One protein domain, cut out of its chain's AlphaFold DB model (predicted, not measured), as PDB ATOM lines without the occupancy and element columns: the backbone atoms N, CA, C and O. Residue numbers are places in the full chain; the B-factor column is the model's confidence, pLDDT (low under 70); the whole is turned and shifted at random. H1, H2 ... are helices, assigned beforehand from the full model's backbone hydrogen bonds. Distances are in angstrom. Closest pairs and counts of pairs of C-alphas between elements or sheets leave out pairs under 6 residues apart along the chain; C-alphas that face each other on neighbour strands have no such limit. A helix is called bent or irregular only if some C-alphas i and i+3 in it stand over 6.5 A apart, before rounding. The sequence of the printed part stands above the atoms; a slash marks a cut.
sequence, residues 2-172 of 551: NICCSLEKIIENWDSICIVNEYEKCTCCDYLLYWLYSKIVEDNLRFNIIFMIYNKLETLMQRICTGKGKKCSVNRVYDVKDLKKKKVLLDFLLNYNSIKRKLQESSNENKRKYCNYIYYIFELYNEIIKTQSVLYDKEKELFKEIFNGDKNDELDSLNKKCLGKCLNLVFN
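What this domain is: This is residues 2 to 172 of the 551 residues of an uncharacterized protein of Plasmodium vivax India VII (UniProt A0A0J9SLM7). Two helical lobes meet at the first arm of the bent helix H5. In one lobe H1, H3 and H4 stand loosely side by side in a triangle, with H3 packing on H5a; in the other H6 folds back from H5b across H5a, H7 runs beside H5a, and the short H8 and H9 pack together, H9 also on H6. The printed part has 171 residues with nine named helices, H1 to H9 in order, and no named strand; it is all helix. It is compact, with a radius of gyration of the C-alphas of 18.1 A and spans of 49 by 35 by 33 A.

Where its parts are: By its hydrogen bonds H5, residues 80 to 105, was assigned as one helix, but it is bent, with C-alphas 94 and 97 7.8 A apart; its arms are H5a, residues 80 to 94, 20.5 A long, and H5b, residues 97 to 105. H6 is residues 108 to 130, 33.0 A, beginning at C-alpha 108 (10.984, 13.988, 97.576). H7 is residues 134 to 148, H8 residues 153 to 161 and H9 residues 167 to 171, ending at C-alpha 171 (-13.343, 12.455, 84.734). H1 is residues 2 to 12, from C-alpha 2 (-11.519, 49.086, 104.866), H2 residues 14 to 17, H3 residues 22 to 42, 31.5 A, and H4 residues 47 to 64, 24.3 A. H3, H7 and H9 are irregular: C-alphas 23 and 26 are 7.8 A apart, 135 and 138 8.2 A, 168 and 171 7.2 A. H4 has a kink of 35 degrees near residue 58 and is neither bent nor irregular, but only just: C-alphas 56 and 59 are 6.1 A apart.

How they stand to each other: H5a and H5b stand at a steep tilt of 63 degrees. H5a touches H7, closest C-alphas Leu 90 and Glu 139 at 6.1 A, at a shallow tilt of 24 degrees, the same way. H6 touches H5a with residues 121 to 125 alone, Leu 89 and Ile 121 closest at 6.4 A, at a steep tilt of 54 degrees. H5b and H6 form a helical hairpin, C-alphas 103 and 111 closest at 5.6 A. H9 touches H6, C-alphas 126 and 170 closest at 6.8 A, and H8, C-alphas 159 and 167 closest at 5.5 A. H7 and H8 touch only at the corner, C-alphas 147 and 155 closest at 5.6 A. H3 touches H5a with residues 34 to 41 alone, Tyr 37 and Leu 83 closest at 6.2 A, at a steep tilt of 50 degrees. H1, H3 and H4 are an up and down bundle, each running against the one before; H4 only just touches H1 and H3, with 3 pairs of C-alphas within 8 A each, the closest being Cys 4 and Ile 53 at 7.5 A, and Ile 40 and Ile 50 at 7.0 A. H2 touches no helix. Every O i to N i+4 pair is within hydrogen-bond range in H1, H5a, H5b, H6 and H8, against 13 of 17 in H3, 11 of 14 in H4, 9 of 11 in H7 and 0 of 1 in H9, where 1 of 2 O i to N i+3 pairs is; H2 is too short for an O i to N i+4 pair.

The domain as a whole: The C-alphas farthest apart, those of Gly 69 and Asn 108, are 52.2 A from each other. The printed part has no cut. The link from H4 to H5, residues 65 to 79, is long, and in it residues 66 to 67 pair antiparallel with residues 70 to 71; the other links are tight. The mean pLDDT of the printed part is 74.8, with 47 residues under 70, among them residues 20 to 25, 44 to 49 and 66 to 75.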
ATOM      1  N   ASN A   2     -12.642  49.041 105.829       66.12
ATOM      2  CA  ASN A   2     -11.519  49.086 104.866       66.12
ATOM      3  C   ASN A   2     -11.847  48.673 103.411       66.12
ATOM      4  O   ASN A   2     -11.336  49.291 102.484       66.12
ATOM      5  N   ILE A   3     -12.703  47.663 103.188       74.62
ATOM      6  CA  ILE A   3     -12.958  47.115 101.835       74.62
ATOM      7  C   ILE A   3     -13.558  48.152 100.878       74.62
ATOM      8  O   ILE A   3     -13.159  48.210  99.720       74.62
ATOM      9  N   CYS A   4     -14.484  48.992 101.351       69.69
ATOM     10  CA  CYS A   4     -15.102  50.024 100.514       69.69
ATOM     11  C   CYS A   4     -14.076  51.057 100.029       69.69
ATOM     12  O   CYS A   4     -14.063  51.373  98.847       69.69
ATOM     13  N   CYS A   5     -13.170  51.506 100.903       74.19
ATOM     14  CA  CYS A   5     -12.104  52.435 100.524       74.19
ATOM     15  C   CYS A   5     -11.097  51.793  99.555       74.19
ATOM     16  O   CYS A   5     -10.591  52.453  98.652       74.19
ATOM     17  N   SER A   6     -10.797  50.499  99.721       79.56
ATOM     18  CA  SER A   6      -9.959  49.762  98.769       79.56
ATOM     19  C   SER A   6     -10.629  49.621  97.401       79.56
ATOM     20  O   SER A   6      -9.964  49.814  96.388       79.56
ATOM     21  N   LEU A   7     -11.935  49.336  97.365       78.00
ATOM     22  CA  LEU A   7     -12.714  49.292  96.125       78.00
ATOM     23  C   LEU A   7     -12.715  50.646  95.414       78.00
ATOM     24  O   LEU A   7     -12.465  50.684  94.215       78.00
ATOM     25  N   GLU A   8     -12.938  51.745  96.138       77.19
ATOM     26  CA  GLU A   8     -12.902  53.101  95.573       77.19
ATOM     27  C   GLU A   8     -11.552  53.389  94.899       77.19
ATOM     28  O   GLU A   8     -11.527  53.765  93.730       77.19
ATOM     29  N   LYS A   9     -10.431  53.069  95.560       81.06
ATOM     30  CA  LYS A   9      -9.086  53.227  94.976       81.06
ATOM     31  C   LYS A   9      -8.842  52.360  93.740       81.06
ATOM     32  O   LYS A   9      -8.191  52.813  92.801       81.06
ATOM     33  N   ILE A  10      -9.318  51.112  93.742       81.62
ATOM     34  CA  ILE A  10      -9.203  50.218  92.577       81.62
ATOM     35  C   ILE A  10     -10.000  50.785  91.399       81.62
ATOM     36  O   ILE A  10      -9.555  50.732  90.258       81.62
ATOM     37  N   ILE A  11     -11.166  51.360  91.677       76.50
ATOM     38  CA  ILE A  11     -12.050  51.927  90.662       76.50
ATOM     39  C   ILE A  11     -11.493  53.236  90.089       76.50
ATOM     40  O   ILE A  11     -11.594  53.454  88.885       76.50
ATOM     41  N   GLU A  12     -10.913  54.103  90.920       81.88
ATOM     42  CA  GLU A  12     -10.248  55.340  90.478       81.88
ATOM     43  C   GLU A  12      -9.079  55.059  89.529       81.88
ATOM     44  O   GLU A  12      -8.840  55.821  88.598       81.88
ATOM     45  N   ASN A  13      -8.392  53.936  89.735       82.56
ATOM     46  CA  ASN A  13      -7.241  53.513  88.943       82.56
ATOM     47  C   ASN A  13      -7.587  52.378  87.965       82.56
ATOM     48  O   ASN A  13      -6.712  51.622  87.555       82.56
ATOM     49  N   TRP A  14      -8.862  52.206  87.603       82.94
ATOM     50  CA  TRP A  14      -9.288  51.011  86.873       82.94
ATOM     51  C   TRP A  14      -8.589  50.844  85.522       82.94
ATOM     52  O   TRP A  14      -8.142  49.745  85.206       82.94
ATOM     53  N   ASP A  15      -8.436  51.925  84.757       78.31
ATOM     54  CA  ASP A  15      -7.818  51.874  83.427       78.31
ATOM     55  C   ASP A  15      -6.311  51.564  83.483       78.31
ATOM     56  O   ASP A  15      -5.759  51.026  82.527       78.31
ATOM     57  N   SER A  16      -5.644  51.844  84.610       80.69
ATOM     58  CA  SER A  16      -4.246  51.453  84.831       80.69
ATOM     59  C   SER A  16      -4.099  50.054  85.436       80.69
ATOM     60  O   SER A  16      -3.047  49.436  85.295       80.69
ATOM     61  N   ILE A  17      -5.143  49.530  86.085       80.69
ATOM     62  CA  ILE A  17      -5.176  48.174  86.654       80.69
ATOM     63  C   ILE A  17      -5.593  47.139  85.600       80.69
ATOM     64  O   ILE A  17      -5.027  46.049  85.538       80.69
ATOM     65  N   CYS A  18      -6.574  47.464  84.761       77.00
ATOM     66  CA  CYS A  18      -7.117  46.582  83.735       77.00
ATOM     67  C   CYS A  18      -6.447  46.831  82.375       77.00
ATOM     68  O   CYS A  18      -7.055  47.354  81.443       77.00
ATOM     69  N   ILE A  19      -5.177  46.432  82.259       73.56
ATOM     70  CA  ILE A  19      -4.374  46.554  81.029       73.56
ATOM     71  C   ILE A  19      -4.623  45.338  80.123       73.56
ATOM     72  O   ILE A  19      -3.719  44.556  79.835       73.56
ATOM     73  N   VAL A  20      -5.872  45.120  79.725       67.38
ATOM     74  CA  VAL A  20      -6.239  44.049  78.787       67.38
ATOM     75  C   VAL A  20      -6.903  44.642  77.554       67.38
ATOM     76  O   VAL A  20      -7.454  45.745  77.596       67.38
ATOM     77  N   ASN A  21      -6.858  43.911  76.440       62.31
ATOM     78  CA  ASN A  21      -7.516  44.339  75.208       62.31
ATOM     79  C   ASN A  21      -9.031  44.496  75.432       62.31
ATOM     80  O   ASN A  21      -9.616  43.848  76.298       62.31
ATOM     81  N   GLU A  22      -9.709  45.303  74.609       57.69
ATOM     82  CA  GLU A  22     -11.156  45.564  74.745       57.69
ATOM     83  C   GLU A  22     -12.012  44.275  74.762       57.69
ATOM     84  O   GLU A  22     -13.077  44.225  75.379       57.69
ATOM     85  N   TYR A  23     -11.504  43.205  74.140       56.03
ATOM     86  CA  TYR A  23     -12.088  41.861  74.084       56.03
ATOM     87  C   TYR A  23     -11.994  41.062  75.397       56.03
ATOM     88  O   TYR A  23     -12.748  40.112  75.584       56.03
ATOM     89  N   GLU A  24     -11.115  41.452  76.320       62.25
ATOM     90  CA  GLU A  24     -10.804  40.746  77.572       62.25
ATOM     91  C   GLU A  24     -11.232  41.548  78.811       62.25
ATOM     92  O   GLU A  24     -10.994  41.146  79.950       62.25
ATOM     93  N   LYS A  25     -11.910  42.685  78.617       65.50
ATOM     94  CA  LYS A  25     -12.291  43.610  79.697       65.50
ATOM     95  C   LYS A  25     -13.188  42.961  80.765       65.50
ATOM     96  O   LYS A  25     -13.128  43.339  81.933       65.50
ATOM     97  N   CYS A  26     -13.968  41.935  80.402       70.19
ATOM     98  CA  CYS A  26     -14.740  41.149  81.372       70.19
ATOM     99  C   CYS A  26     -13.862  40.273  82.285       70.19
ATOM    100  O   CYS A  26     -14.246  40.033  83.428       70.19
ATOM    101  N   THR A  27     -12.669  39.870  81.845       72.56
ATOM    102  CA  THR A  27     -11.713  39.089  82.643       72.56
ATOM    103  C   THR A  27     -11.183  39.900  83.828       72.56
ATOM    104  O   THR A  27     -11.086  39.389  84.941       72.56
ATOM    105  N   CYS A  28     -10.929  41.202  83.649       78.00
ATOM    106  CA  CYS A  28     -10.577  42.085  84.768       78.00
ATOM    107  C   CYS A  28     -11.685  42.156  85.821       78.00
ATOM    108  O   CYS A  28     -11.412  42.176  87.018       78.00
ATOM    109  N   CYS A  29     -12.942  42.196  85.380       77.75
ATOM    110  CA  CYS A  29     -14.088  42.234  86.281       77.75
ATOM    111  C   CYS A  29     -14.240  40.942  87.077       77.75
ATOM    112  O   CYS A  29     -14.581  40.992  88.259       77.75
ATOM    113  N   ASP A  30     -13.912  39.808  86.466       76.00
ATOM    114  CA  ASP A  30     -13.804  38.545  87.182       76.00
ATOM    115  C   ASP A  30     -12.700  38.604  88.243       76.00
ATOM    116  O   ASP A  30     -12.959  38.293  89.404       76.00
ATOM    117  N   TYR A  31     -11.508  39.105  87.910       78.19
ATOM    118  CA  TYR A  31     -10.431  39.275  88.893       78.19
ATOM    119  C   TYR A  31     -10.791  40.228  90.035       78.19
ATOM    120  O   TYR A  31     -10.465  39.944  91.189       78.19
ATOM    121  N   LEU A  32     -11.510  41.318  89.756       82.25
ATOM    122  CA  LEU A  32     -12.005  42.230  90.789       82.25
ATOM    123  C   LEU A  32     -12.973  41.527  91.750       82.25
ATOM    124  O   LEU A  32     -12.880  41.708  92.965       82.25
ATOM    125  N   LEU A  33     -13.879  40.702  91.222       81.25
ATOM    126  CA  LEU A  33     -14.786  39.903  92.043       81.25
ATOM    127  C   LEU A  33     -14.022  38.887  92.883       81.25
ATOM    128  O   LEU A  33     -14.277  38.793  94.077       81.25
ATOM    129  N   TYR A  34     -13.047  38.178  92.314       77.19
ATOM    130  CA  TYR A  34     -12.237  37.216  93.067       77.19
ATOM    131  C   TYR A  34     -11.368  37.873  94.144       77.19
ATOM    132  O   TYR A  34     -11.217  37.337  95.250       77.19
ATOM    133  N   TRP A  35     -10.846  39.068  93.873       84.06
ATOM    134  CA  TRP A  35     -10.194  39.889  94.886       84.06
ATOM    135  C   TRP A  35     -11.170  40.247  96.014       84.06
ATOM    136  O   TRP A  35     -10.845  40.093  97.193       84.06
ATOM    137  N   LEU A  36     -12.397  40.646  95.679       85.06
ATOM    138  CA  LEU A  36     -13.407  40.954  96.683       85.06
ATOM    139  C   LEU A  36     -13.817  39.708  97.481       85.06
ATOM    140  O   LEU A  36     -13.936  39.781  98.701       85.06
ATOM    141  N   TYR A  37     -13.965  38.558  96.824       81.69
ATOM    142  CA  TYR A  37     -14.251  37.268  97.457       81.69
ATOM    143  C   TYR A  37     -13.164  36.917  98.472       81.69
ATOM    144  O   TYR A  37     -13.466  36.503  99.590       81.69
ATOM    145  N   SER A  38     -11.900  37.169  98.124       75.25
ATOM    146  CA  SER A  38     -10.767  37.013  99.036       75.25
ATOM    147  C   SER A  38     -10.917  37.867 100.288       75.25
ATOM    148  O   SER A  38     -10.763  37.346 101.389       75.25
ATOM    149  N   LYS A  39     -11.287  39.142 100.133       84.44
ATOM    150  CA  LYS A  39     -11.505  40.047 101.268       84.44
ATOM    151  C   LYS A  39     -12.714  39.675 102.112       84.44
ATOM    152  O   LYS A  39     -12.633  39.721 103.333       84.44
ATOM    153  N   ILE A  40     -13.798  39.227 101.485       80.12
ATOM    154  CA  ILE A  40     -14.979  38.710 102.184       80.12
ATOM    155  C   ILE A  40     -14.612  37.509 103.069       80.12
ATOM    156  O   ILE A  40     -15.051  37.433 104.217       80.12
ATOM    157  N   VAL A  41     -13.811  36.583 102.535       69.12
ATOM    158  CA  VAL A  41     -13.369  35.371 103.237       69.12
ATOM    159  C   VAL A  41     -12.373  35.690 104.354       69.12
ATOM    160  O   VAL A  41     -12.513  35.139 105.445       69.12
ATOM    161  N   GLU A  42     -11.390  36.558 104.095       76.00
ATOM    162  CA  GLU A  42     -10.370  36.989 105.065       76.00
ATOM    163  C   GLU A  42     -10.998  37.698 106.269       76.00
ATOM    164  O   GLU A  42     -10.712  37.342 107.412       76.00
ATOM    165  N   ASP A  43     -11.912  38.636 106.017       74.44
ATOM    166  CA  ASP A  43     -12.569  39.418 107.066       74.44
ATOM    167  C   ASP A  43     -13.773  38.682 107.692       74.44
ATOM    168  O   ASP A  43     -14.437  39.222 108.580       74.44
ATOM    169  N   ASN A  44     -14.075  37.457 107.233       64.88
ATOM    170  CA  ASN A  44     -15.213  36.635 107.663       64.88
ATOM    171  C   ASN A  44     -16.532  37.433 107.712       64.88
ATOM    172  O   ASN A  44     -17.252  37.444 108.718       64.88
ATOM    173  N   LEU A  45     -16.817  38.169 106.632       68.06
ATOM    174  CA  LEU A  45     -17.924  39.121 106.614       68.06
ATOM    175  C   LEU A  45     -19.282  38.422 106.710       68.06
ATOM    176  O   LEU A  45     -19.523  37.369 106.123       68.06
ATOM    177  N   ARG A  46     -20.214  39.071 107.412       57.31
ATOM    178  CA  ARG A  46     -21.616  38.642 107.463       57.31
ATOM    179  C   ARG A  46     -22.301  38.915 106.122       57.31
ATOM    180  O   ARG A  46     -22.017  39.919 105.471       57.31
ATOM    181  N   PHE A  47     -23.261  38.071 105.745       56.69
ATOM    182  CA  PHE A  47     -23.991  38.193 104.477       56.69
ATOM    183  C   PHE A  47     -24.596  39.577 104.228       56.69
ATOM    184  O   PHE A  47     -24.503  40.067 103.114       56.69
ATOM    185  N   ASN A  48     -25.202  40.218 105.230       50.66
ATOM    186  CA  ASN A  48     -25.789  41.550 105.055       50.66
ATOM    187  C   ASN A  48     -24.729  42.572 104.609       50.66
ATOM    188  O   ASN A  48     -24.986  43.382 103.726       50.66
ATOM    189  N   ILE A  49     -23.511  42.470 105.148       62.75
ATOM    190  CA  ILE A  49     -22.370  43.288 104.731       62.75
ATOM    191  C   ILE A  49     -21.950  42.916 103.303       62.75
ATOM    192  O   ILE A  49     -21.754  43.806 102.485       62.75
ATOM    193  N   ILE A  50     -21.868  41.621 102.977       71.06
ATOM    194  CA  ILE A  50     -21.553  41.131 101.621       71.06
ATOM    195  C   ILE A  50     -22.577  41.642 100.593       71.06
ATOM    196  O   ILE A  50     -22.204  42.137  99.536       71.06
ATOM    197  N   PHE A  51     -23.867  41.575 100.917       64.12
ATOM    198  CA  PHE A  51     -24.969  42.049 100.085       64.12
ATOM    199  C   PHE A  51     -24.922  43.564  99.892       64.12
ATOM    200  O   PHE A  51     -25.010  44.033  98.761       64.12
ATOM    201  N   MET A  52     -24.691  44.332 100.962       65.94
ATOM    202  CA  MET A  52     -24.480  45.778 100.857       65.94
ATOM    203  C   MET A  52     -23.271  46.113  99.978       65.94
ATOM    204  O   MET A  52     -23.356  47.014  99.143       65.94
ATOM    205  N   ILE A  53     -22.165  45.375 100.129       75.75
ATOM    206  CA  ILE A  53     -20.977  45.524  99.285       75.75
ATOM    207  C   ILE A  53     -21.337  45.239  97.829       75.75
ATOM    208  O   ILE A  53     -21.034  46.070  96.982       75.75
ATOM    209  N   TYR A  54     -22.012  44.129  97.520       74.88
ATOM    210  CA  TYR A  54     -22.377  43.804  96.143       74.88
ATOM    211  C   TYR A  54     -23.385  44.769  95.530       74.88
ATOM    212  O   TYR A  54     -23.252  45.081  94.352       74.88
ATOM    213  N   ASN A  55     -24.362  45.267  96.288       69.00
ATOM    214  CA  ASN A  55     -25.308  46.265  95.786       69.00
ATOM    215  C   ASN A  55     -24.609  47.591  95.487       69.00
ATOM    216  O   ASN A  55     -24.867  48.210  94.457       69.00
ATOM    217  N   LYS A  56     -23.684  48.017  96.353       71.06
ATOM    218  CA  LYS A  56     -22.878  49.214  96.092       71.06
ATOM    219  C   LYS A  56     -21.890  48.986  94.945       71.06
ATOM    220  O   LYS A  56     -21.637  49.896  94.165       71.06
ATOM    221  N   LEU A  57     -21.361  47.772  94.816       75.06
ATOM    222  CA  LEU A  57     -20.487  47.364  93.723       75.06
ATOM    223  C   LEU A  57     -21.240  47.244  92.396       75.06
ATOM    224  O   LEU A  57     -20.646  47.486  91.360       75.06
ATOM    225  N   GLU A  58     -22.529  46.905  92.398       73.12
ATOM    226  CA  GLU A  58     -23.326  46.718  91.184       73.12
ATOM    227  C   GLU A  58     -23.341  47.962  90.301       73.12
ATOM    228  O   GLU A  58     -23.081  47.872  89.100       73.12
ATOM    229  N   THR A  59     -23.620  49.120  90.893       68.88
ATOM    230  CA  THR A  59     -23.649  50.402  90.178       68.88
ATOM    231  C   THR A  59     -22.262  50.778  89.659       68.88
ATOM    232  O   THR A  59     -22.126  51.301  88.556       68.88
ATOM    233  N   LEU A  60     -21.217  50.439  90.415       70.75
ATOM    234  CA  LEU A  60     -19.823  50.689  90.054       70.75
ATOM    235  C   LEU A  60     -19.360  49.764  88.924       70.75
ATOM    236  O   LEU A  60     -18.757  50.214  87.955       70.75
ATOM    237  N   MET A  61     -19.703  48.483  88.999       74.00
ATOM    238  CA  MET A  61     -19.392  47.483  87.987       74.00
ATOM    239  C   MET A  61     -20.099  47.758  86.669       74.00
ATOM    240  O   MET A  61     -19.509  47.546  85.619       74.00
ATOM    241  N   GLN A  62     -21.321  48.292  86.694       71.56
ATOM    242  CA  GLN A  62     -21.991  48.748  85.475       71.56
ATOM    243  C   GLN A  62     -21.187  49.813  84.716       71.56
ATOM    244  O   GLN A  62     -21.298  49.881  83.496       71.56
ATOM    245  N   ARG A  63     -20.356  50.601  85.412       73.25
ATOM    246  CA  ARG A  63     -19.490  51.620  84.806       73.25
ATOM    247  C   ARG A  63     -18.215  51.038  84.198       73.25
ATOM    248  O   ARG A  63     -17.793  51.488  83.142       73.25
ATOM    249  N   ILE A  64     -17.577  50.085  84.880       75.62
ATOM    250  CA  ILE A  64     -16.223  49.615  84.525       75.62
ATOM    251  C   ILE A  64     -16.201  48.268  83.777       75.62
ATOM    252  O   ILE A  64     -15.220  47.960  83.098       75.62
ATOM    253  N   CYS A  65     -17.291  47.494  83.843       73.69
ATOM    254  CA  CYS A  65     -17.429  46.146  83.279       73.69
ATOM    255  C   CYS A  65     -18.323  46.107  82.034       73.69
ATOM    256  O   CYS A  65     -19.324  45.383  81.974       73.69
ATOM    257  N   THR A  66     -17.956  46.896  81.027       66.00
ATOM    258  CA  THR A  66     -18.627  46.948  79.722       66.00
ATOM    259  C   THR A  66     -17.634  46.620  78.610       66.00
ATOM    260  O   THR A  66     -16.639  47.330  78.461       66.00
ATOM    261  N   GLY A  67     -17.904  45.575  77.820       59.12
ATOM    262  CA  GLY A  67     -17.121  45.215  76.628       59.12
ATOM    263  C   GLY A  67     -18.009  45.165  75.382       59.12
ATOM    264  O   GLY A  67     -19.084  44.573  75.432       59.12
ATOM    265  N   LYS A  68     -17.600  45.820  74.279       50.78
ATOM    266  CA  LYS A  68     -18.317  45.887  72.979       50.78
ATOM    267  C   LYS A  68     -19.852  45.996  73.072       50.78
ATOM    268  O   LYS A  68     -20.585  45.249  72.426       50.78
ATOM    269  N   GLY A  69     -20.361  46.897  73.910       55.56
ATOM    270  CA  GLY A  69     -21.808  47.113  74.043       55.56
ATOM    271  C   GLY A  69     -22.591  45.970  74.713       55.56
ATOM    272  O   GLY A  69     -23.819  46.010  74.711       55.56
ATOM    273  N   LYS A  70     -21.924  44.971  75.316       56.72
ATOM    274  CA  LYS A  70     -22.539  43.948  76.176       56.72
ATOM    275  C   LYS A  70     -22.063  44.096  77.625       56.72
ATOM    276  O   LYS A  70     -20.886  44.317  77.909       56.72
ATOM    277  N   LYS A  71     -23.008  43.967  78.560       62.41
ATOM    278  CA  LYS A  71     -22.757  43.951  80.007       62.41
ATOM    279  C   LYS A  71     -22.115  42.612  80.385       62.41
ATOM    280  O   LYS A  71     -22.649  41.568  80.011       62.41
ATOM    281  N   CYS A  72     -20.993  42.628  81.108       64.75
ATOM    282  CA  CYS A  72     -20.375  41.391  81.593       64.75
ATOM    283  C   CYS A  72     -21.341  40.663  82.549       64.75
ATOM    284  O   CYS A  72     -21.912  41.288  83.448       64.75
ATOM    285  N   SER A  73     -21.536  39.355  82.358       58.34
ATOM    286  CA  SER A  73     -22.352  38.543  83.268       58.34
ATOM    287  C   SER A  73     -21.567  38.248  84.540       58.34
ATOM    288  O   SER A  73     -20.469  37.689  84.488       58.34
ATOM    289  N   VAL A  74     -22.114  38.663  85.679       61.25
ATOM    290  CA  VAL A  74     -21.447  38.611  86.980       61.25
ATOM    291  C   VAL A  74     -22.350  37.870  87.949       61.25
ATOM    292  O   VAL A  74     -23.336  38.414  88.448       61.25
ATOM    293  N   ASN A  75     -21.997  36.617  88.220       62.66
ATOM    294  CA  ASN A  75     -22.705  35.791  89.187       62.66
ATOM    295  C   ASN A  75     -22.149  36.079  90.584       62.66
ATOM    296  O   ASN A  75     -21.001  35.748  90.887       62.66
ATOM    297  N   ARG A  76     -22.964  36.718  91.431       70.94
ATOM    298  CA  ARG A  76     -22.601  37.029  92.819       70.94
ATOM    299  C   ARG A  76     -22.661  35.769  93.662       70.94
ATOM    300  O   ARG A  76     -23.686  35.092  93.691       70.94
ATOM    301  N   VAL A  77     -21.582  35.501  94.385       68.38
ATOM    302  CA  VAL A  77     -21.529  34.399  95.345       68.38
ATOM    303  C   VAL A  77     -21.589  34.971  96.749       68.38
ATOM    304  O   VAL A  77     -20.789  35.827  97.120       68.38
ATOM    305  N   TYR A  78     -22.561  34.517  97.525       62.91
ATOM    306  CA  TYR A  78     -22.837  35.069  98.846       62.91
ATOM    307  C   TYR A  78     -22.458  34.130  99.993       62.91
ATOM    308  O   TYR A  78     -22.200  34.596 101.103       62.91
ATOM    309  N   ASP A  79     -22.439  32.822  99.734       65.19
ATOM    310  CA  ASP A  79     -22.045  31.822 100.718       65.19
ATOM    311  C   ASP A  79     -20.522  31.858 100.920       65.19
ATOM    312  O   ASP A  79     -19.747  31.728  99.975       65.19
ATOM    313  N   VAL A  80     -20.074  32.049 102.163       64.00
ATOM    314  CA  VAL A  80     -18.643  32.156 102.493       64.00
ATOM    315  C   VAL A  80     -17.913  30.814 102.330       64.00
ATOM    316  O   VAL A  80     -16.721  30.809 102.022       64.00
ATOM    317  N   LYS A  81     -18.588  29.672 102.520       67.69
ATOM    318  CA  LYS A  81     -18.016  28.339 102.272       67.69
ATOM    319  C   LYS A  81     -17.829  28.109 100.769       67.69
ATOM    320  O   LYS A  81     -16.758  27.660 100.371       67.69
ATOM    321  N   ASP A  82     -18.792  28.474  99.936       75.56
ATOM    322  CA  ASP A  82     -18.692  28.403  98.482       75.56
ATOM    323  C   ASP A  82     -17.673  29.405  97.950       75.56
ATOM    324  O   ASP A  82     -16.858  29.050  97.105       75.56
ATOM    325  N   LEU A  83     -17.624  30.628  98.492       73.25
ATOM    326  CA  LEU A  83     -16.567  31.600  98.197       73.25
ATOM    327  C   LEU A  83     -15.182  31.023  98.507       73.25
ATOM    328  O   LEU A  83     -14.261  31.183  97.707       73.25
ATOM    329  N   LYS A  84     -15.032  30.312  99.636       74.00
ATOM    330  CA  LYS A  84     -13.790  29.607  99.993       74.00
ATOM    331  C   LYS A  84     -13.454  28.516  98.981       74.00
ATOM    332  O   LYS A  84     -12.332  28.503  98.484       74.00
ATOM    333  N   LYS A  85     -14.400  27.629  98.654       81.81
ATOM    334  CA  LYS A  85     -14.205  26.552  97.667       81.81
ATOM    335  C   LYS A  85     -13.825  27.114  96.296       81.81
ATOM    336  O   LYS A  85     -12.839  26.688  95.703       81.81
ATOM    337  N   LYS A  86     -14.564  28.126  95.837       81.19
ATOM    338  CA  LYS A  86     -14.366  28.819  94.561       81.19
ATOM    339  C   LYS A  86     -12.991  29.481  94.495       81.19
ATOM    340  O   LYS A  86     -12.255  29.251  93.542       81.19
ATOM    341  N   LYS A  87     -12.606  30.219  95.544       77.31
ATOM    342  CA  LYS A  87     -11.277  30.834  95.662       77.31
ATOM    343  C   LYS A  87     -10.165  29.790  95.614       77.31
ATOM    344  O   LYS A  87      -9.253  29.924  94.814       77.31
ATOM    345  N   VAL A  88     -10.248  28.755  96.449       79.69
ATOM    346  CA  VAL A  88      -9.218  27.708  96.538       79.69
ATOM    347  C   VAL A  88      -9.012  27.016  95.189       79.69
ATOM    348  O   VAL A  88      -7.870  26.818  94.772       79.69
ATOM    349  N   LEU A  89     -10.103  26.682  94.495       85.31
ATOM    350  CA  LEU A  89     -10.039  26.070  93.174       85.31
ATOM    351  C   LEU A  89      -9.430  27.029  92.142       85.31
ATOM    352  O   LEU A  89      -8.518  26.644  91.416       85.31
ATOM    353  N   LEU A  90      -9.880  28.283  92.103       81.44
ATOM    354  CA  LEU A  90      -9.367  29.271  91.159       81.44
ATOM    355  C   LEU A  90      -7.885  29.599  91.390       81.44
ATOM    356  O   LEU A  90      -7.114  29.615  90.433       81.44
ATOM    357  N   ASP A  91      -7.474  29.835  92.636       77.50
ATOM    358  CA  ASP A  91      -6.084  30.140  92.989       77.50
ATOM    359  C   ASP A  91      -5.157  29.017  92.513       77.50
ATOM    360  O   ASP A  91      -4.074  29.281  91.985       77.50
ATOM    361  N   PHE A  92      -5.589  27.759  92.648       85.56
ATOM    362  CA  PHE A  92      -4.868  26.621  92.091       85.56
ATOM    363  C   PHE A  92      -4.788  26.677  90.563       85.56
ATOM    364  O   PHE A  92      -3.690  26.551  90.026       85.56
ATOM    365  N   LEU A  93      -5.916  26.879  89.876       87.88
ATOM    366  CA  LEU A  93      -5.986  26.892  88.410       87.88
ATOM    367  C   LEU A  93      -5.090  27.984  87.809       87.88
ATOM    368  O   LEU A  93      -4.275  27.699  86.934       87.88
ATOM    369  N   LEU A  94      -5.158  29.205  88.346       80.19
ATOM    370  CA  LEU A  94      -4.349  30.339  87.886       80.19
ATOM    371  C   LEU A  94      -2.848  30.139  88.144       80.19
ATOM    372  O   LEU A  94      -2.013  30.606  87.372       80.19
ATOM    373  N   ASN A  95      -2.486  29.425  89.213       81.50
ATOM    374  CA  ASN A  95      -1.091  29.194  89.595       81.50
ATOM    375  C   ASN A  95      -0.565  27.808  89.205       81.50
ATOM    376  O   ASN A  95       0.570  27.460  89.561       81.50
ATOM    377  N   TYR A  96      -1.341  27.017  88.463       88.00
ATOM    378  CA  TYR A  96      -1.013  25.625  88.176       88.00
ATOM    379  C   TYR A  96       0.352  25.477  87.490       88.00
ATOM    380  O   TYR A  96       1.159  24.649  87.904       88.00
ATOM    381  N   ASN A  97       0.682  26.345  86.528       84.00
ATOM    382  CA  ASN A  97       1.981  26.327  85.842       84.00
ATOM    383  C   ASN A  97       3.170  26.521  86.801       84.00
ATOM    384  O   ASN A  97       4.195  25.843  86.690       84.00
ATOM    385  N   SER A  98       3.022  27.403  87.791       82.31
ATOM    386  CA  SER A  98       4.030  27.614  88.834       82.31
ATOM    387  C   SER A  98       4.164  26.394  89.745       82.31
ATOM    388  O   SER A  98       5.283  26.002  90.081       82.31
ATOM    389  N   ILE A  99       3.040  25.772  90.119       80.38
ATOM    390  CA  ILE A  99       3.009  24.534  90.913       80.38
ATOM    391  C   ILE A  99       3.685  23.398  90.138       80.38
ATOM    392  O   ILE A  99       4.546  22.706  90.679       80.38
ATOM    393  N   LYS A 100       3.360  23.250  88.853       87.12
ATOM    394  CA  LYS A 100       3.919  22.253  87.939       87.12
ATOM    395  C   LYS A 100       5.436  22.367  87.814       87.12
ATOM    396  O   LYS A 100       6.117  21.345  87.909       87.12
ATOM    397  N   ARG A 101       5.969  23.583  87.635       83.75
ATOM    398  CA  ARG A 101       7.421  23.829  87.581       83.75
ATOM    399  C   ARG A 101       8.094  23.450  88.900       83.75
ATOM    400  O   ARG A 101       9.027  22.656  88.911       83.75
ATOM    401  N   LYS A 102       7.559  23.920  90.033       79.56
ATOM    402  CA  LYS A 102       8.113  23.587  91.357       79.56
ATOM    403  C   LYS A 102       8.058  22.090  91.664       79.56
ATOM    404  O   LYS A 102       8.970  21.565  92.293       79.56
ATOM    405  N   LEU A 103       7.029  21.388  91.192       81.25
ATOM    406  CA  LEU A 103       6.917  19.936  91.324       81.25
ATOM    407  C   LEU A 103       8.068  19.200  90.609       81.25
ATOM    408  O   LEU A 103       8.457  18.124  91.058       81.25
ATOM    409  N   GLN A 104       8.626  19.771  89.532       78.56
ATOM    410  CA  GLN A 104       9.781  19.215  88.812       78.56
ATOM    411  C   GLN A 104      11.110  19.451  89.544       78.56
ATOM    412  O   GLN A 104      11.984  18.595  89.491       78.56
ATOM    413  N   GLU A 105      11.246  20.573  90.248       73.69
ATOM    414  CA  GLU A 105      12.494  21.021  90.890       73.69
ATOM    415  C   GLU A 105      12.631  20.562  92.360       73.69
ATOM    416  O   GLU A 105      13.638  20.817  93.016       73.69
ATOM    417  N   SER A 106      11.600  19.918  92.919       66.06
ATOM    418  CA  SER A 106      11.480  19.689  94.366       66.06
ATOM    419  C   SER A 106      12.081  18.372  94.881       66.06
ATOM    420  O   SER A 106      11.978  17.324  94.243       66.06
ATOM    421  N   SER A 107      12.631  18.404  96.104       72.62
ATOM    422  CA  SER A 107      13.010  17.201  96.864       72.62
ATOM    423  C   SER A 107      11.805  16.280  97.112       72.62
ATOM    424  O   SER A 107      10.659  16.737  97.131       72.62
ATOM    425  N   ASN A 108      12.047  14.989  97.373       68.62
ATOM    426  CA  ASN A 108      10.984  13.988  97.576       68.62
ATOM    427  C   ASN A 108       9.929  14.400  98.624       68.62
ATOM    428  O   ASN A 108       8.737  14.146  98.440       68.62
ATOM    429  N   GLU A 109      10.336  15.075  99.701       60.66
ATOM    430  CA  GLU A 109       9.408  15.543 100.736       60.66
ATOM    431  C   GLU A 109       8.500  16.683 100.243       60.66
ATOM    432  O   GLU A 109       7.288  16.668 100.479       60.66
ATOM    433  N   ASN A 110       9.061  17.655  99.523       64.81
ATOM    434  CA  ASN A 110       8.312  18.781  98.966       64.81
ATOM    435  C   ASN A 110       7.400  18.328  97.824       64.81
ATOM    436  O   ASN A 110       6.239  18.736  97.767       64.81
ATOM    437  N   LYS A 111       7.873  17.398  96.992       74.75
ATOM    438  CA  LYS A 111       7.074  16.733  95.961       74.75
ATOM    439  C   LYS A 111       5.820  16.087  96.557       74.75
ATOM    440  O   LYS A 111       4.722  16.291  96.047       74.75
ATOM    441  N   ARG A 112       5.953  15.392  97.695       70.38
ATOM    442  CA  ARG A 112       4.813  14.812  98.428       70.38
ATOM    443  C   ARG A 112       3.816  15.878  98.895       70.38
ATOM    444  O   ARG A 112       2.612  15.665  98.767       70.38
ATOM    445  N   LYS A 113       4.289  17.022  99.406       68.25
ATOM    446  CA  LYS A 113       3.421  18.140  99.833       68.25
ATOM    447  C   LYS A 113       2.626  18.714  98.654       68.25
ATOM    448  O   LYS A 113       1.410  18.850  98.764       68.25
ATOM    449  N   TYR A 114       3.276  18.961  97.515       75.44
ATOM    450  CA  TYR A 114       2.594  19.421  96.300       75.44
ATOM    451  C   TYR A 114       1.587  18.396  95.774       75.44
ATOM    452  O   TYR A 114       0.461  18.765  95.460       75.44
ATOM    453  N   CYS A 115       1.944  17.112  95.743       76.19
ATOM    454  CA  CYS A 115       1.024  16.055  95.324       76.19
ATOM    455  C   CYS A 115      -0.195  15.922  96.248       76.19
ATOM    456  O   CYS A 115      -1.296  15.672  95.767       76.19
ATOM    457  N   ASN A 116      -0.033  16.120  97.559       74.94
ATOM    458  CA  ASN A 116      -1.165  16.155  98.488       74.94
ATOM    459  C   ASN A 116      -2.070  17.367  98.248       74.94
ATOM    460  O   ASN A 116      -3.287  17.230  98.309       74.94
ATOM    461  N   TYR A 117      -1.491  18.531  97.947       77.50
ATOM    462  CA  TYR A 117      -2.264  19.725  97.619       77.50
ATOM    463  C   TYR A 117      -3.036  19.567  96.301       77.50
ATOM    464  O   TYR A 117      -4.234  19.814  96.269       77.50
ATOM    465  N   ILE A 118      -2.383  19.074  95.241       84.12
ATOM    466  CA  ILE A 118      -3.030  18.770  93.953       84.12
ATOM    467  C   ILE A 118      -4.177  17.777  94.156       84.12
ATOM    468  O   ILE A 118      -5.278  18.001  93.666       84.12
ATOM    469  N   TYR A 119      -3.942  16.714  94.929       80.69
ATOM    470  CA  TYR A 119      -4.971  15.729  95.253       80.69
ATOM    471  C   TYR A 119      -6.188  16.360  95.941       80.69
ATOM    472  O   TYR A 119      -7.316  16.149  95.509       80.69
ATOM    473  N   TYR A 120      -5.961  17.195  96.958       80.56
ATOM    474  CA  TYR A 120      -7.030  17.927  97.637       80.56
ATOM    475  C   TYR A 120      -7.856  18.799  96.675       80.56
ATOM    476  O   TYR A 120      -9.080  18.835  96.777       80.56
ATOM    477  N   ILE A 121      -7.215  19.467  95.713       84.88
ATOM    478  CA  ILE A 121      -7.935  20.277  94.723       84.88
ATOM    479  C   ILE A 121      -8.772  19.409  93.774       84.88
ATOM    480  O   ILE A 121      -9.884  19.792  93.415       84.88
ATOM    481  N   PHE A 122      -8.276  18.235  93.388       87.75
ATOM    482  CA  PHE A 122      -9.021  17.302  92.541       87.75
ATOM    483  C   PHE A 122     -10.246  16.740  93.276       87.75
ATOM    484  O   PHE A 122     -11.328  16.675  92.695       87.75
ATOM    485  N   GLU A 123     -10.117  16.419  94.565       80.00
ATOM    486  CA  GLU A 123     -11.255  16.065  95.426       80.00
ATOM    487  C   GLU A 123     -12.288  17.200  95.489       80.00
ATOM    488  O   GLU A 123     -13.476  16.969  95.257       80.00
ATOM    489  N   LEU A 124     -11.831  18.437  95.713       80.56
ATOM    490  CA  LEU A 124     -12.688  19.622  95.742       80.56
ATOM    491  C   LEU A 124     -13.431  19.834  94.412       80.56
ATOM    492  O   LEU A 124     -14.624  20.134  94.404       80.56
ATOM    493  N   TYR A 125     -12.755  19.654  93.277       87.44
ATOM    494  CA  TYR A 125     -13.377  19.744  91.957       87.44
ATOM    495  C   TYR A 125     -14.469  18.679  91.765       87.44
ATOM    496  O   TYR A 125     -15.566  18.993  91.297       87.44
ATOM    497  N   ASN A 126     -14.226  17.439  92.195       82.69
ATOM    498  CA  ASN A 126     -15.242  16.384  92.143       82.69
ATOM    499  C   ASN A 126     -16.437  16.669  93.046       82.69
ATOM    500  O   ASN A 126     -17.574  16.398  92.659       82.69
ATOM    501  N   GLU A 127     -16.198  17.204  94.244       79.44
ATOM    502  CA  GLU A 127     -17.259  17.681  95.126       79.44
ATOM    503  C   GLU A 127     -18.118  18.725  94.401       79.44
ATOM    504  O   GLU A 127     -19.338  18.585  94.329       79.44
ATOM    505  N   ILE A 128     -17.479  19.709  93.766       80.56
ATOM    506  CA  ILE A 128     -18.145  20.772  93.009       80.56
ATOM    507  C   ILE A 128     -18.973  20.217  91.843       80.56
ATOM    508  O   ILE A 128     -20.131  20.610  91.689       80.56
ATOM    509  N   ILE A 129     -18.448  19.283  91.040       80.06
ATOM    510  CA  ILE A 129     -19.209  18.682  89.929       80.06
ATOM    511  C   ILE A 129     -20.442  17.928  90.440       80.06
ATOM    512  O   ILE A 129     -21.512  18.034  89.838       80.06
ATOM    513  N   LYS A 130     -20.323  17.199  91.561       75.69
ATOM    514  CA  LYS A 130     -21.437  16.430  92.146       75.69
ATOM    515  C   LYS A 130     -22.628  17.314  92.521       75.69
ATOM    516  O   LYS A 130     -23.759  16.851  92.430       75.69
ATOM    517  N   THR A 131     -22.395  18.570  92.906       64.88
ATOM    518  CA  THR A 131     -23.478  19.490  93.308       64.88
ATOM    519  C   THR A 131     -24.382  19.948  92.160       64.88
ATOM    520  O   THR A 131     -25.412  20.555  92.432       64.88
ATOM    521  N   GLN A 132     -24.007  19.723  90.888       61.31
ATOM    522  CA  GLN A 132     -24.694  20.261  89.694       61.31
ATOM    523  C   GLN A 132     -24.915  21.791  89.715       61.31
ATOM    524  O   GLN A 132     -25.691  22.332  88.932       61.31
ATOM    525  N   SER A 133     -24.207  22.519  90.581       66.31
ATOM    526  CA  SER A 133     -24.404  23.953  90.774       66.31
ATOM    527  C   SER A 133     -23.782  24.766  89.641       66.31
ATOM    528  O   SER A 133     -22.584  24.638  89.391       66.31
ATOM    529  N   VAL A 134     -24.552  25.661  89.012       68.94
ATOM    530  CA  VAL A 134     -24.076  26.636  87.998       68.94
ATOM    531  C   VAL A 134     -23.085  27.674  88.558       68.94
ATOM    532  O   VAL A 134     -22.492  28.477  87.842       68.94
ATOM    533  N   LEU A 135     -22.874  27.677  89.876       71.06
ATOM    534  CA  LEU A 135     -22.017  28.632  90.579       71.06
ATOM    535  C   LEU A 135     -20.541  28.559  90.165       71.06
ATOM    536  O   LEU A 135     -19.825  29.560  90.232       71.06
ATOM    537  N   TYR A 136     -20.086  27.371  89.776       78.44
ATOM    538  CA  TYR A 136     -18.675  27.058  89.547       78.44
ATOM    539  C   TYR A 136     -18.334  26.892  88.064       78.44
ATOM    540  O   TYR A 136     -17.312  26.300  87.738       78.44
ATOM    541  N   ASP A 137     -19.198  27.341  87.154       81.12
ATOM    542  CA  ASP A 137     -19.057  27.011  85.732       81.12
ATOM    543  C   ASP A 137     -17.733  27.511  85.141       81.12
ATOM    544  O   ASP A 137     -17.047  26.731  84.489       81.12
ATOM    545  N   LYS A 138     -17.287  28.722  85.505       78.19
ATOM    546  CA  LYS A 138     -15.975  29.247  85.088       78.19
ATOM    547  C   LYS A 138     -14.815  28.384  85.579       78.19
ATOM    548  O   LYS A 138     -13.920  28.054  84.811       78.19
ATOM    549  N   GLU A 139     -14.808  28.000  86.855       86.31
ATOM    550  CA  GLU A 139     -13.743  27.153  87.396       86.31
ATOM    551  C   GLU A 139     -13.798  25.741  86.819       86.31
ATOM    552  O   GLU A 139     -12.752  25.136  86.611       86.31
ATOM    553  N   LYS A 140     -14.996  25.212  86.540       88.06
ATOM    554  CA  LYS A 140     -15.147  23.910  85.889       88.06
ATOM    555  C   LYS A 140     -14.603  23.933  84.470       88.06
ATOM    556  O   LYS A 140     -13.931  22.984  84.080       88.06
ATOM    557  N   GLU A 141     -14.912  24.979  83.712       86.31
ATOM    558  CA  GLU A 141     -14.398  25.179  82.358       86.31
ATOM    559  C   GLU A 141     -12.875  25.283  82.384       86.31
ATOM    560  O   GLU A 141     -12.219  24.447  81.773       86.31
ATOM    561  N   LEU A 142     -12.310  26.173  83.206       86.19
ATOM    562  CA  LEU A 142     -10.857  26.310  83.372       86.19
ATOM    563  C   LEU A 142     -10.183  25.002  83.811       86.19
ATOM    564  O   LEU A 142      -9.127  24.634  83.300       86.19
ATOM    565  N   PHE A 143     -10.781  24.265  84.751       91.31
ATOM    566  CA  PHE A 143     -10.250  22.969  85.181       91.31
ATOM    567  C   PHE A 143     -10.232  21.968  84.024       91.31
ATOM    568  O   PHE A 143      -9.236  21.277  83.813       91.31
ATOM    569  N   LYS A 144     -11.315  21.897  83.243       88.94
ATOM    570  CA  LYS A 144     -11.387  21.037  82.058       88.94
ATOM    571  C   LYS A 144     -10.419  21.484  80.969       88.94
ATOM    572  O   LYS A 144      -9.809  20.625  80.353       88.94
ATOM    573  N   GLU A 145     -10.219  22.773  80.745       87.12
ATOM    574  CA  GLU A 145      -9.234  23.261  79.774       87.12
ATOM    575  C   GLU A 145      -7.815  22.808  80.135       87.12
ATOM    576  O   GLU A 145      -7.071  22.351  79.268       87.12
ATOM    577  N   ILE A 146      -7.453  22.866  81.421       87.31
ATOM    578  CA  ILE A 146      -6.121  22.466  81.890       87.31
ATOM    579  C   ILE A 146      -5.942  20.940  81.882       87.31
ATOM    580  O   ILE A 146      -4.874  20.458  81.504       87.31
ATOM    581  N   PHE A 147      -6.949  20.174  82.320       87.50
ATOM    582  CA  PHE A 147      -6.794  18.736  82.603       87.50
ATOM    583  C   PHE A 147      -7.545  17.788  81.652       87.50
ATOM    584  O   PHE A 147      -7.267  16.593  81.677       87.50
ATOM    585  N   ASN A 148      -8.478  18.293  80.840       78.31
ATOM    586  CA  ASN A 148      -9.315  17.547  79.882       78.31
ATOM    587  C   ASN A 148      -9.238  18.099  78.440       78.31
ATOM    588  O   ASN A 148      -9.969  17.627  77.574       78.31
ATOM    589  N   GLY A 149      -8.411  19.117  78.171       63.34
ATOM    590  CA  GLY A 149      -8.133  19.574  76.805       63.34
ATOM    591  C   GLY A 149      -7.437  18.491  75.965       63.34
ATOM    592  O   GLY A 149      -7.111  17.430  76.492       63.34
ATOM    593  N   ASP A 150      -7.159  18.768  74.682       54.16
ATOM    594  CA  ASP A 150      -6.627  17.846  73.642       54.16
ATOM    595  C   ASP A 150      -5.281  17.130  73.945       54.16
ATOM    596  O   ASP A 150      -4.635  16.571  73.059       54.16
ATOM    597  N   LYS A 151      -4.828  17.112  75.199       56.50
ATOM    598  CA  LYS A 151      -3.678  16.360  75.692       56.50
ATOM    599  C   LYS A 151      -4.002  15.724  77.044       56.50
ATOM    600  O   LYS A 151      -3.726  16.307  78.094       56.50
ATOM    601  N   ASN A 152      -4.450  14.467  77.020       61.75
ATOM    602  CA  ASN A 152      -4.390  13.570  78.187       61.75
ATOM    603  C   ASN A 152      -2.977  13.535  78.824       61.75
ATOM    604  O   ASN A 152      -2.835  13.210  80.002       61.75
ATOM    605  N   ASP A 153      -1.943  13.961  78.083       73.31
ATOM    606  CA  ASP A 153      -0.554  14.093  78.523       73.31
ATOM    607  C   ASP A 153      -0.373  14.874  79.833       73.31
ATOM    608  O   ASP A 153       0.517  14.533  80.614       73.31
ATOM    609  N   GLU A 154      -1.162  15.926  80.094       86.56
ATOM    610  CA  GLU A 154      -0.967  16.740  81.304       86.56
ATOM    611  C   GLU A 154      -1.400  15.983  82.561       86.56
ATOM    612  O   GLU A 154      -0.652  15.894  83.542       86.56
ATOM    613  N   LEU A 155      -2.591  15.389  82.502       85.38
ATOM    614  CA  LEU A 155      -3.150  14.582  83.577       85.38
ATOM    615  C   LEU A 155      -2.318  13.311  83.800       85.38
ATOM    616  O   LEU A 155      -2.014  12.961  84.942       85.38
ATOM    617  N   ASP A 156      -1.858  12.677  82.720       82.50
ATOM    618  CA  ASP A 156      -0.969  11.517  82.772       82.50
ATOM    619  C   ASP A 156       0.407  11.867  83.355       82.50
ATOM    620  O   ASP A 156       0.961  11.118  84.167       82.50
ATOM    621  N   SER A 157       0.960  13.028  82.994       85.25
ATOM    622  CA  SER A 157       2.215  13.550  83.549       85.25
ATOM    623  C   SER A 157       2.101  13.800  85.051       85.25
ATOM    624  O   SER A 157       2.983  13.398  85.818       85.25
ATOM    625  N   LEU A 158       0.998  14.408  85.500       86.94
ATOM    626  CA  LEU A 158       0.708  14.585  86.921       86.94
ATOM    627  C   LEU A 158       0.566  13.251  87.646       86.94
ATOM    628  O   LEU A 158       1.147  13.081  88.716       86.94
ATOM    629  N   ASN A 159      -0.154  12.293  87.063       82.81
ATOM    630  CA  ASN A 159      -0.392  10.995  87.683       82.81
ATOM    631  C   ASN A 159       0.911  10.186  87.838       82.81
ATOM    632  O   ASN A 159       1.148   9.584  88.884       82.81
ATOM    633  N   LYS A 160       1.816  10.253  86.848       84.44
ATOM    634  CA  LYS A 160       3.169   9.669  86.940       84.44
ATOM    635  C   LYS A 160       4.026  10.347  88.012       84.44
ATOM    636  O   LYS A 160       4.842   9.696  88.661       84.44
ATOM    637  N   LYS A 161       3.871  11.661  88.210       85.81
ATOM    638  CA  LYS A 161       4.618  12.413  89.233       85.81
ATOM    639  C   LYS A 161       4.067  12.186  90.639       85.81
ATOM    640  O   LYS A 161       4.856  12.103  91.578       85.81
ATOM    641  N   CYS A 162       2.752  12.077  90.775       82.44
ATOM    642  CA  CYS A 162       2.030  11.908  92.029       82.44
ATOM    643  C   CYS A 162       1.481  10.483  92.152       82.44
ATOM    644  O   CYS A 162       0.271  10.262  92.179       82.44
ATOM    645  N   LEU A 163       2.404   9.519  92.227       79.00
ATOM    646  CA  LEU A 163       2.086   8.096  92.330       79.00
ATOM    647  C   LEU A 163       1.173   7.805  93.527       79.00
ATOM    648  O   LEU A 163       1.338   8.379  94.605       79.00
ATOM    649  N   GLY A 164       0.220   6.893  93.328       71.62
ATOM    650  CA  GLY A 164      -0.720   6.490  94.375       71.62
ATOM    651  C   GLY A 164      -1.726   7.577  94.753       71.62
ATOM    652  O   GLY A 164      -2.141   7.623  95.903       71.62
ATOM    653  N   LYS A 165      -2.063   8.485  93.823       71.94
ATOM    654  CA  LYS A 165      -3.185   9.431  93.956       71.94
ATOM    655  C   LYS A 165      -4.299   9.210  92.935       71.94
ATOM    656  O   LYS A 165      -5.386   9.712  93.159       71.94
ATOM    657  N   CYS A 166      -4.051   8.472  91.847       76.31
ATOM    658  CA  CYS A 166      -5.034   8.161  90.795       76.31
ATOM    659  C   CYS A 166      -5.770   9.392  90.242       76.31
ATOM    660  O   CYS A 166      -6.986   9.379  90.060       76.31
ATOM    661  N   LEU A 167      -5.020  10.464  89.962       80.31
ATOM    662  CA  LEU A 167      -5.569  11.748  89.508       80.31
ATOM    663  C   LEU A 167      -6.350  11.623  88.190       80.31
ATOM    664  O   LEU A 167      -7.315  12.346  87.962       80.31
ATOM    665  N   ASN A 168      -5.971  10.652  87.359       76.19
ATOM    666  CA  ASN A 168      -6.605  10.332  86.082       76.19
ATOM    667  C   ASN A 168      -8.075   9.886  86.192       76.19
ATOM    668  O   ASN A 168      -8.781   9.875  85.188       76.19
ATOM    669  N   LEU A 169      -8.560   9.529  87.386       76.94
ATOM    670  CA  LEU A 169      -9.955   9.124  87.598       76.94
ATOM    671  C   LEU A 169     -10.928  10.304  87.734       76.94
ATOM    672  O   LEU A 169     -12.135  10.082  87.768       76.94
ATOM    673  N   VAL A 170     -10.438  11.548  87.758       78.00
ATOM    674  CA  VAL A 170     -11.251  12.762  87.968       78.00
ATOM    675  C   VAL A 170     -12.390  12.959  86.959       78.00
ATOM    676  O   VAL A 170     -13.394  13.578  87.290       78.00
ATOM    677  N   PHE A 171     -12.287  12.391  85.754       76.56
ATOM    678  CA  PHE A 171     -13.343  12.455  84.734       76.56
ATOM    679  C   PHE A 171     -14.107  11.131  84.547       76.56
ATOM    680  O   PHE A 171     -14.982  11.045  83.691       76.56
ATOM    681  N   ASN A 172     -13.804  10.085  85.329       71.31
ATOM    682  CA  ASN A 172     -14.445   8.778  85.188       71.31
ATOM    683  C   ASN A 172     -15.685   8.658  86.090       71.31
ATOM    684  O   ASN A 172     -15.585   8.524  87.309       71.31
TER     685      ASN A 172